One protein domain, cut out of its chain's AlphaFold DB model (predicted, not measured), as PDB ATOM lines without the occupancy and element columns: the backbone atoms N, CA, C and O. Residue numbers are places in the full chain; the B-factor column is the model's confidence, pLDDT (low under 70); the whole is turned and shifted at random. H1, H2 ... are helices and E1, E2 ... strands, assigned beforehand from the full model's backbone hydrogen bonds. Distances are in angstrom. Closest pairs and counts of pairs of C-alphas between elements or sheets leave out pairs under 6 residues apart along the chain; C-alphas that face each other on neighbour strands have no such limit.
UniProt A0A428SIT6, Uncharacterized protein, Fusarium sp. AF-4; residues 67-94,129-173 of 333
ATOM      1  N   VAL A  67       0.315  17.667 -33.035       94.81
ATOM      2  CA  VAL A  67      -0.287  16.333 -33.161       94.81
ATOM      3  C   VAL A  67      -0.363  15.914 -34.626       94.81
ATOM      4  O   VAL A  67      -0.897  16.630 -35.473       94.81
ATOM      5  N   TYR A  68       0.101  14.701 -34.905       96.50
ATOM      6  CA  TYR A  68       0.063  14.071 -36.223       96.50
ATOM      7  C   TYR A  68      -0.515  12.658 -36.124       96.50
ATOM      8  O   TYR A  68      -0.796  12.164 -35.030       96.50
ATOM      9  N   VAL A  69      -0.689  11.986 -37.264       95.75
ATOM     10  CA  VAL A  69      -0.894  10.532 -37.291       95.75
ATOM     11  C   VAL A  69       0.306   9.825 -37.901       95.75
ATOM     12  O   VAL A  69       0.776  10.201 -38.976       95.75
ATOM     13  N   ALA A  70       0.773   8.787 -37.215       96.00
ATOM     14  CA  ALA A  70       1.861   7.913 -37.633       96.00
ATOM     15  C   ALA A  70       1.327   6.525 -38.002       96.00
ATOM     16  O   ALA A  70       0.400   6.017 -37.365       96.00
ATOM     17  N   TYR A  71       1.941   5.889 -38.997       94.56
ATOM     18  CA  TYR A  71       1.748   4.466 -39.264       94.56
ATOM     19  C   TYR A  71       2.738   3.626 -38.460       94.56
ATOM     20  O   TYR A  71       3.945   3.694 -38.689       94.56
ATOM     21  N   TRP A  72       2.232   2.782 -37.564       90.62
ATOM     22  CA  TRP A  72       3.069   1.829 -36.840       90.62
ATOM     23  C   TRP A  72       3.111   0.498 -37.594       90.62
ATOM     24  O   TRP A  72       2.094  -0.174 -37.790       90.62
ATOM     25  N   SER A  73       4.305   0.111 -38.044       86.31
ATOM     26  CA  SER A  73       4.525  -1.042 -38.926       86.31
ATOM     27  C   SER A  73       4.182  -2.397 -38.293       86.31
ATOM     28  O   SER A  73       3.707  -3.287 -39.001       86.31
ATOM     29  N   MET A  74       4.374  -2.549 -36.978       83.44
ATOM     30  CA  MET A  74       4.138  -3.801 -36.244       83.44
ATOM     31  C   MET A  74       2.642  -4.138 -36.160       83.44
ATOM     32  O   MET A  74       2.220  -5.223 -36.558       83.44
ATOM     33  N   SER A  75       1.833  -3.177 -35.710       87.31
ATOM     34  CA  SER A  75       0.369  -3.274 -35.593       87.31
ATOM     35  C   SER A  75      -0.376  -2.903 -36.886       87.31
ATOM     36  O   SER A  75      -1.602  -3.010 -36.950       87.31
ATOM     37  N   LYS A  76       0.354  -2.479 -37.930       90.50
ATOM     38  CA  LYS A  76      -0.137  -2.119 -39.278       90.50
ATOM     39  C   LYS A  76      -1.282  -1.101 -39.262       90.50
ATOM     40  O   LYS A  76      -2.172  -1.137 -40.114       90.50
ATOM     41  N   SER A  77      -1.252  -0.201 -38.284       92.19
ATOM     42  CA  SER A  77      -2.359   0.687 -37.930       92.19
ATOM     43  C   SER A  77      -1.892   2.137 -37.785       92.19
ATOM     44  O   SER A  77      -0.697   2.409 -37.667       92.19
ATOM     45  N   TRP A  78      -2.841   3.074 -37.843       94.19
ATOM     46  CA  TRP A  78      -2.584   4.509 -37.697       94.19
ATOM     47  C   TRP A  78      -2.909   4.961 -36.277       94.19
ATOM     48  O   TRP A  78      -4.015   4.720 -35.800       94.19
ATOM     49  N   PHE A  79      -1.964   5.644 -35.636       94.56
ATOM     50  CA  PHE A  79      -2.072   6.153 -34.269       94.56
ATOM     51  C   PHE A  79      -1.859   7.661 -34.268       94.56
ATOM     52  O   PHE A  79      -1.127   8.177 -35.113       94.56
ATOM     53  N   ALA A  80      -2.468   8.366 -33.317       95.25
ATOM     54  CA  ALA A  80      -2.075   9.737 -33.037       95.25
ATOM     55  C   ALA A  80      -0.710   9.739 -32.340       95.25
ATOM     56  O   ALA A  80      -0.446   8.906 -31.469       95.25
ATOM     57  N   VAL A  81       0.134  10.694 -32.715       95.56
ATOM     58  CA  VAL A  81       1.453  10.919 -32.121       95.56
ATOM     59  C   VAL A  81       1.665  12.395 -31.817       95.56
ATOM     60  O   VAL A  81       1.169  13.264 -32.538       95.56
ATOM     61  N   LEU A  82       2.421  12.664 -30.757       95.00
ATOM     62  CA  LEU A  82       2.989  13.970 -30.449       95.00
ATOM     63  C   LEU A  82       4.445  13.990 -30.922       95.00
ATOM     64  O   LEU A  82       5.184  13.044 -30.652       95.00
ATOM     65  N   ILE A  83       4.858  15.050 -31.612       96.38
ATOM     66  CA  ILE A  83       6.257  15.234 -32.027       96.38
ATOM     67  C   ILE A  83       7.053  15.775 -30.843       96.38
ATOM     68  O   ILE A  83       6.712  16.828 -30.301       96.38
ATOM     69  N   VAL A  84       8.118  15.079 -30.466       94.25
ATOM     70  CA  VAL A  84       8.995  15.469 -29.358       94.25
ATOM     71  C   VAL A  84       9.984  16.542 -29.854       94.25
ATOM     72  O   VAL A  84      10.522  16.394 -30.957       94.25
ATOM     73  N   PRO A  85      10.228  17.639 -29.110       93.25
ATOM     74  CA  PRO A  85      11.354  18.541 -29.373       93.25
ATOM     75  C   PRO A  85      12.676  17.772 -29.315       93.25
ATOM     76  O   PRO A  85      12.828  16.887 -28.476       93.25
ATOM     77  N   PHE A  86      13.649  18.072 -30.179       90.69
ATOM     78  CA  PHE A  86      14.896  17.294 -30.149       90.69
ATOM     79  C   PHE A  86      15.659  17.531 -28.833       90.69
ATOM     80  O   PHE A  86      16.291  16.632 -28.292       90.69
ATOM     81  N   GLU A  87      15.498  18.718 -28.262       90.12
ATOM     82  CA  GLU A  87      16.001  19.142 -26.961       90.12
ATOM     83  C   GLU A  87      15.556  18.221 -25.804       90.12
ATOM     84  O   GLU A  87      16.261  18.119 -24.802       90.12
ATOM     85  N   ASP A  88      14.424  17.521 -25.945       90.25
ATOM     86  CA  ASP A  88      13.874  16.621 -24.926       90.25
ATOM     87  C   ASP A  88      14.264  15.137 -25.125       90.25
ATOM     88  O   ASP A  88      13.895  14.302 -24.294       90.25
ATOM     89  N   ILE A  89      14.997  14.743 -26.185       90.56
ATOM     90  CA  ILE A  89      15.204  13.302 -26.470       90.56
ATOM     91  C   ILE A  89      15.967  12.557 -25.368       90.56
ATOM     92  O   ILE A  89      15.726  11.368 -25.174       90.56
ATOM     93  N   GLU A  90      16.840  13.237 -24.620       88.88
ATOM     94  CA  GLU A  90      17.537  12.648 -23.470       88.88
ATOM     95  C   GLU A  90      16.583  12.413 -22.294       88.88
ATOM     96  O   GLU A  90      16.621  11.353 -21.671       88.88
ATOM     97  N   LYS A  91      15.659  13.353 -22.040       87.81
ATOM     98  CA  LYS A  91      14.610  13.213 -21.016       87.81
ATOM     99  C   LYS A  91      13.721  11.995 -21.293       87.81
ATOM    100  O   LYS A  91      13.311  11.306 -20.364       87.81
ATOM    101  N   PHE A  92      13.444  11.730 -22.569       86.19
ATOM    102  CA  PHE A  92      12.649  10.589 -23.026       86.19
ATOM    103  C   PHE A  92      13.481   9.326 -23.344       86.19
ATOM    104  O   PHE A  92      12.929   8.358 -23.862       86.19
ATOM    105  N   GLY A  93      14.790   9.302 -23.061       87.31
ATOM    106  CA  GLY A  93      15.659   8.134 -23.292       87.31
ATOM    107  C   GLY A  93      15.860   7.739 -24.765       87.31
ATOM    108  O   GLY A  93      16.404   6.677 -25.057       87.31
ATOM    109  N   LEU A  94      15.443   8.581 -25.714       89.69
ATOM    110  CA  LEU A  94      15.538   8.319 -27.153       89.69
ATOM    111  C   LEU A  94      16.960   8.523 -27.709       89.69
ATOM    112  O   LEU A  94      17.249   8.079 -28.824       89.69
ATOM    113  N   PHE A 129      11.639  11.035 -37.020       97.12
ATOM    114  CA  PHE A 129      11.400  12.053 -35.995       97.12
ATOM    115  C   PHE A 129      11.018  11.398 -34.662       97.12
ATOM    116  O   PHE A 129      10.337  10.367 -34.692       97.12
ATOM    117  N   PRO A 130      11.416  11.971 -33.512       96.38
ATOM    118  CA  PRO A 130      11.097  11.418 -32.205       96.38
ATOM    119  C   PRO A 130       9.630  11.712 -31.862       96.38
ATOM    120  O   PRO A 130       9.135  12.823 -32.074       96.38
ATOM    121  N   VAL A 131       8.915  10.704 -31.361       96.00
ATOM    122  CA  VAL A 131       7.476  10.780 -31.087       96.00
ATOM    123  C   VAL A 131       7.074  10.099 -29.782       96.00
ATOM    124  O   VAL A 131       7.678   9.109 -29.370       96.00
ATOM    125  N   ILE A 132       5.978  10.591 -29.200       93.62
ATOM    126  CA  ILE A 132       5.199   9.903 -28.160       93.62
ATOM    127  C   ILE A 132       3.881   9.440 -28.782       93.62
ATOM    128  O   ILE A 132       3.202  10.224 -29.451       93.62
ATOM    129  N   PHE A 133       3.495   8.187 -28.563       92.81
ATOM    130  CA  PHE A 133       2.202   7.661 -28.994       92.81
ATOM    131  C   PHE A 133       1.106   8.014 -27.980       92.81
ATOM    132  O   PHE A 133       1.306   7.936 -26.769       92.81
ATOM    133  N   PHE A 134      -0.079   8.391 -28.468       90.75
ATOM    134  CA  PHE A 134      -1.248   8.606 -27.609       90.75
ATOM    135  C   PHE A 134      -1.861   7.257 -27.209       90.75
ATOM    136  O   PHE A 134      -2.683   6.687 -27.933       90.75
ATOM    137  N   GLU A 135      -1.446   6.741 -26.056       84.00
ATOM    138  CA  GLU A 135      -1.961   5.507 -25.448       84.00
ATOM    139  C   GLU A 135      -3.150   5.782 -24.504       84.00
ATOM    140  O   GLU A 135      -3.780   6.834 -24.580       84.00
ATOM    141  N   GLU A 136      -3.534   4.820 -23.660       72.56
ATOM    142  CA  GLU A 136      -4.689   4.964 -22.754       72.56
ATOM    143  C   GLU A 136      -4.405   5.898 -21.557       72.56
ATOM    144  O   GLU A 136      -5.329   6.396 -20.906       72.56
ATOM    145  N   THR A 137      -3.129   6.159 -21.256       70.00
ATOM    146  CA  THR A 137      -2.693   7.023 -20.153       70.00
ATOM    147  C   THR A 137      -2.574   8.490 -20.587       70.00
ATOM    148  O   THR A 137      -2.321   8.819 -21.741       70.00
ATOM    149  N   ARG A 138      -2.733   9.412 -19.629       68.31
ATOM    150  CA  ARG A 138      -2.490  10.862 -19.817       68.31
ATOM    151  C   ARG A 138      -1.034  11.268 -19.564       68.31
ATOM    152  O   ARG A 138      -0.714  12.451 -19.587       68.31
ATOM    153  N   ASP A 139      -0.194  10.294 -19.244       72.62
ATOM    154  CA  ASP A 139       1.147  10.480 -18.712       72.62
ATOM    155  C   ASP A 139       2.164  10.226 -19.825       72.62
ATOM    156  O   ASP A 139       2.601   9.099 -20.054       72.62
ATOM    157  N   PHE A 140       2.500  11.289 -20.554       70.75
ATOM    158  CA  PHE A 140       3.420  11.232 -21.691       70.75
ATOM    159  C   PHE A 140       4.853  10.829 -21.299       70.75
ATOM    160  O   PHE A 140       5.616  10.427 -22.168       70.75
ATOM    161  N   GLU A 141       5.214  10.876 -20.011       67.56
ATOM    162  CA  GLU A 141       6.500  10.364 -19.506       67.56
ATOM    163  C   GLU A 141       6.483   8.834 -19.305       67.56
ATOM    164  O   GLU A 141       7.510   8.242 -18.976       67.56
ATOM    165  N   LYS A 142       5.325   8.184 -19.500       68.31
ATOM    166  CA  LYS A 142       5.129   6.722 -19.428       68.31
ATOM    167  C   LYS A 142       4.488   6.116 -20.682       68.31
ATOM    168  O   LYS A 142       4.232   4.915 -20.688       68.31
ATOM    169  N   GLY A 143       4.180   6.919 -21.700       73.12
ATOM    170  CA  GLY A 143       3.640   6.423 -22.969       73.12
ATOM    171  C   GLY A 143       4.720   5.774 -23.837       73.12
ATOM    172  O   GLY A 143       5.904   6.073 -23.688       73.12
ATOM    173  N   THR A 144       4.320   4.916 -24.775       87.50
ATOM    174  CA  THR A 144       5.228   4.372 -25.794       87.50
ATOM    175  C   THR A 144       5.903   5.501 -26.582       87.50
ATOM    176  O   THR A 144       5.249   6.395 -27.127       87.50
ATOM    177  N   LEU A 145       7.229   5.420 -26.664       90.94
ATOM    178  CA  LEU A 145       8.125   6.367 -27.328       90.94
ATOM    179  C   LEU A 145       8.810   5.695 -28.523       90.94
ATOM    180  O   LEU A 145       8.981   4.475 -28.548       90.94
ATOM    181  N   GLY A 146       9.241   6.477 -29.511       93.00
ATOM    182  CA  GLY A 146      10.060   5.946 -30.600       93.00
ATOM    183  C   GLY A 146      10.400   6.959 -31.683       93.00
ATOM    184  O   GLY A 146      10.124   8.150 -31.557       93.00
ATOM    185  N   TRP A 147      10.976   6.458 -32.773       96.06
ATOM    186  CA  TRP A 147      11.301   7.228 -33.973       96.06
ATOM    187  C   TRP A 147      10.393   6.795 -35.132       96.06
ATOM    188  O   TRP A 147      10.146   5.602 -35.314       96.06
ATOM    189  N   VAL A 148       9.864   7.749 -35.908       96.50
ATOM    190  CA  VAL A 148       8.957   7.472 -37.039       96.50
ATOM    191  C   VAL A 148       9.386   8.219 -38.298       96.50
ATOM    192  O   VAL A 148       9.575   9.436 -38.290       96.50
ATOM    193  N   ALA A 149       9.481   7.491 -39.411       96.69
ATOM    194  CA  ALA A 149       9.859   8.030 -40.711       96.69
ATOM    195  C   ALA A 149       8.851   9.049 -41.286       96.69
ATOM    196  O   ALA A 149       7.647   8.808 -41.322       96.69
ATOM    197  N   ALA A 150       9.349  10.145 -41.863       96.56
ATOM    198  CA  ALA A 150       8.572  11.253 -42.430       96.56
ATOM    199  C   ALA A 150       7.502  10.817 -43.452       96.56
ATOM    200  O   ALA A 150       6.394  11.354 -43.473       96.56
ATOM    201  N   LYS A 151       7.818   9.814 -44.286       95.31
ATOM    202  CA  LYS A 151       6.894   9.159 -45.238       95.31
ATOM    203  C   LYS A 151       5.621   8.592 -44.579       95.31
ATOM    204  O   LYS A 151       4.576   8.531 -45.229       95.31
ATOM    205  N   ASP A 152       5.724   8.201 -43.310       96.38
ATOM    206  CA  ASP A 152       4.707   7.523 -42.508       96.38
ATOM    207  C   ASP A 152       4.007   8.471 -41.511       96.38
ATOM    208  O   ASP A 152       3.055   8.054 -40.852       96.38
ATOM    209  N   ILE A 153       4.409   9.751 -41.452       96.44
ATOM    210  CA  ILE A 153       3.750  10.830 -40.692       96.44
ATOM    211  C   ILE A 153       2.818  11.634 -41.612       96.44
ATOM    212  O   ILE A 153       3.188  12.009 -42.730       96.44
ATOM    213  N   ARG A 154       1.605  11.939 -41.138       95.56
ATOM    214  CA  ARG A 154       0.599  12.761 -41.839       95.56
ATOM    215  C   ARG A 154      -0.078  13.746 -40.890       95.56
ATOM    216  O   ARG A 154      -0.232  13.455 -39.709       95.56
ATOM    217  N   ASP A 155      -0.545  14.871 -41.430       94.88
ATOM    218  CA  ASP A 155      -1.324  15.879 -40.697       94.88
ATOM    219  C   ASP A 155      -2.549  15.242 -39.996       94.88
ATOM    220  O   ASP A 155      -3.360  14.572 -40.649       94.88
ATOM    221  N   PHE A 156      -2.716  15.450 -38.682       93.62
ATOM    222  CA  PHE A 156      -3.945  15.065 -37.977       93.62
ATOM    223  C   PHE A 156      -5.041  16.102 -38.244       93.62
ATOM    224  O   PHE A 156      -4.857  17.298 -38.030       93.62
ATOM    225  N   ASN A 157      -6.208  15.646 -38.702       90.88
ATOM    226  CA  ASN A 157      -7.374  16.499 -38.921       90.88
ATOM    227  C   ASN A 157      -8.493  16.094 -37.960       90.88
ATOM    228  O   ASN A 157      -9.271  15.195 -38.272       90.88
ATOM    229  N   ASP A 158      -8.587  16.797 -36.834       87.56
ATOM    230  CA  ASP A 158      -9.616  16.632 -35.797       87.56
ATOM    231  C   ASP A 158     -11.057  16.729 -36.345       87.56
ATOM    232  O   ASP A 158     -11.958  16.030 -35.894       87.56
ATOM    233  N   ASN A 159     -11.276  17.535 -37.389       87.38
ATOM    234  CA  ASN A 159     -12.578  17.681 -38.053       87.38
ATOM    235  C   ASN A 159     -12.772  16.698 -39.229       87.38
ATOM    236  O   ASN A 159     -13.722  16.818 -40.006       87.38
ATOM    237  N   GLY A 160     -11.859  15.741 -39.414       85.12
ATOM    238  CA  GLY A 160     -11.916  14.752 -40.484       85.12
ATOM    239  C   GLY A 160     -12.918  13.635 -40.195       85.12
ATOM    240  O   GLY A 160     -12.961  13.089 -39.096       85.12
ATOM    241  N   SER A 161     -13.649  13.179 -41.215       83.75
ATOM    242  CA  SER A 161     -14.634  12.081 -41.116       83.75
ATOM    243  C   SER A 161     -14.051  10.691 -40.792       83.75
ATOM    244  O   SER A 161     -14.757   9.687 -40.872       83.75
ATOM    245  N   GLN A 162     -12.762  10.616 -40.458       84.75
ATOM    246  CA  GLN A 162     -12.030   9.416 -40.042       84.75
ATOM    247  C   GLN A 162     -11.229   9.651 -38.745       84.75
ATOM    248  O   GLN A 162     -10.529   8.747 -38.307       84.75
ATOM    249  N   ALA A 163     -11.304  10.841 -38.129       87.06
ATOM    250  CA  ALA A 163     -10.503  11.186 -36.951       87.06
ATOM    251  C   ALA A 163     -10.834  10.289 -35.746       87.06
ATOM    252  O   ALA A 163      -9.936   9.772 -35.090       87.06
ATOM    253  N   SER A 164     -12.121   9.987 -35.554       90.38
ATOM    254  CA  SER A 164     -12.628   9.050 -34.545       90.38
ATOM    255  C   SER A 164     -12.329   7.567 -34.814       90.38
ATOM    256  O   SER A 164     -12.747   6.720 -34.029       90.38
ATOM    257  N   LEU A 165     -11.627   7.231 -35.904       91.50
ATOM    258  CA  LEU A 165     -11.079   5.886 -36.133       91.50
ATOM    259  C   LEU A 165      -9.630   5.748 -35.638       91.50
ATOM    260  O   LEU A 165      -9.088   4.645 -35.658       91.50
ATOM    261  N   ILE A 166      -8.996   6.847 -35.224       93.00
ATOM    262  CA  ILE A 166      -7.670   6.821 -34.607       93.00
ATOM    263  C   ILE A 166      -7.823   6.360 -33.144       93.00
ATOM    264  O   ILE A 166      -8.682   6.897 -32.435       93.00
ATOM    265  N   PRO A 167      -7.018   5.393 -32.663       91.94
ATOM    266  CA  PRO A 167      -7.009   5.000 -31.257       91.94
ATOM    267  C   PRO A 167      -6.828   6.203 -30.326       91.94
ATOM    268  O   PRO A 167      -6.090   7.138 -30.639       91.94
ATOM    269  N   ASN A 168      -7.525   6.179 -29.189       90.94
ATOM    270  CA  ASN A 168      -7.473   7.214 -28.149       90.94
ATOM    271  C   ASN A 168      -7.845   8.637 -28.621       90.94
ATOM    272  O   ASN A 168      -7.485   9.623 -27.983       90.94
ATOM    273  N   TYR A 169      -8.634   8.765 -29.696       92.56
ATOM    274  CA  TYR A 169      -9.087  10.050 -30.249       92.56
ATOM    275  C   TYR A 169      -9.619  11.050 -29.202       92.56
ATOM    276  O   TYR A 169      -9.230  12.214 -29.234       92.56
ATOM    277  N   ASP A 170     -10.435  10.636 -28.225       91.12
ATOM    278  CA  ASP A 170     -10.957  11.558 -27.198       91.12
ATOM    279  C   ASP A 170      -9.878  12.094 -26.234       91.12
ATOM    280  O   ASP A 170      -9.979  13.234 -25.759       91.12
ATOM    281  N   LEU A 171      -8.807  11.327 -25.991       90.94
ATOM    282  CA  LEU A 171      -7.609  11.812 -25.299       90.94
ATOM    283  C   LEU A 171      -6.900  12.868 -26.156       90.94
ATOM    284  O   LEU A 171      -6.589  13.948 -25.656       90.94
ATOM    285  N   VAL A 172      -6.726  12.595 -27.452       92.31
ATOM    286  CA  VAL A 172      -6.108  13.515 -28.422       92.31
ATOM    287  C   VAL A 172      -6.879  14.839 -28.501       92.31
ATOM    288  O   VAL A 172      -6.280  15.908 -28.370       92.31
ATOM    289  N   ARG A 173      -8.217  14.800 -28.608       92.31
ATOM    290  CA  ARG A 173      -9.064  16.010 -28.573       92.31
ATOM    291  C   ARG A 173      -8.899  16.788 -27.271       92.31
ATOM    292  O   ARG A 173      -8.925  18.018 -27.270       92.31
TER     293      ARG A 173
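What this domain is: This is residues 67 to 94 and 129 to 173 of the 333 residues of an uncharacterized protein of Fusarium sp. AF-4 (UniProt A0A428SIT6). What shape is this? One strongly twisted sheet of five strands is folded back on itself, E4 and E3 facing E1 and E5 with E2 as the hinge, and the short helix H1 packs over E2. What makes it up? The printed part has 73 residues, in the order E1, E2, E3, E4, E5, H1; the sheet runs E4, E3, E2, E1, E5, antiparallel throughout, and the class is mostly strand, with under half of the residues in named elements. How large is it? It is compact, with a radius of gyration of the C-alphas of 11.9 A and spans of 37 by 27 by 21 A.

Where its parts are: Where are the strands? E2 is residues 77 to 83, 17.9 A long; E1 is 67 to 72, 15.3 A, from C-alpha 67 at (-0.287, 16.333, -33.161). E3 is 129 to 133, 12.4 A; E4 is 145 to 149, 13.6 A; E5 is 153 to 155, 7.2 A. Where is the helix? H1 is residues 169 to 173, 6.2 A, ending at C-alpha 173 at (-9.064, 16.010, -28.573).

How they stand to each other: How do the strands pair? E1 and E2 form a hairpin at 138 degrees, with N 70 and O 79 2.9 A apart; E3 and E4 form another at 131 degrees, with N 131 and O 146 2.8 A apart. E3 and E2 stand at 112 degrees, with N 82 and O 132 2.9 A apart; E1 and E5 stand at 145 degrees, with N 69 and O 154 2.9 A apart. Which strands are apart? E3 and E5 are apart. Where is H1? It is on the sheet, over E2, its height over the sheet 9.9 A on a local plane only just fitted, to 6 C-alphas; the closest C-alphas of E2 and H1, Ala 80 and Val 172, are 7.2 A apart. Its O i to N i+4 pair is within hydrogen-bond range.

The domain as a whole: Is anything cut out? Residues 95 to 128 are not printed; C-alphas 94 and 129 are 10.5 A apart. Which links are long? Those from E3 to E4 and from E5 to H1. Where is confidence low? Residue 138 and residues 141 to 142 have pLDDT under 70.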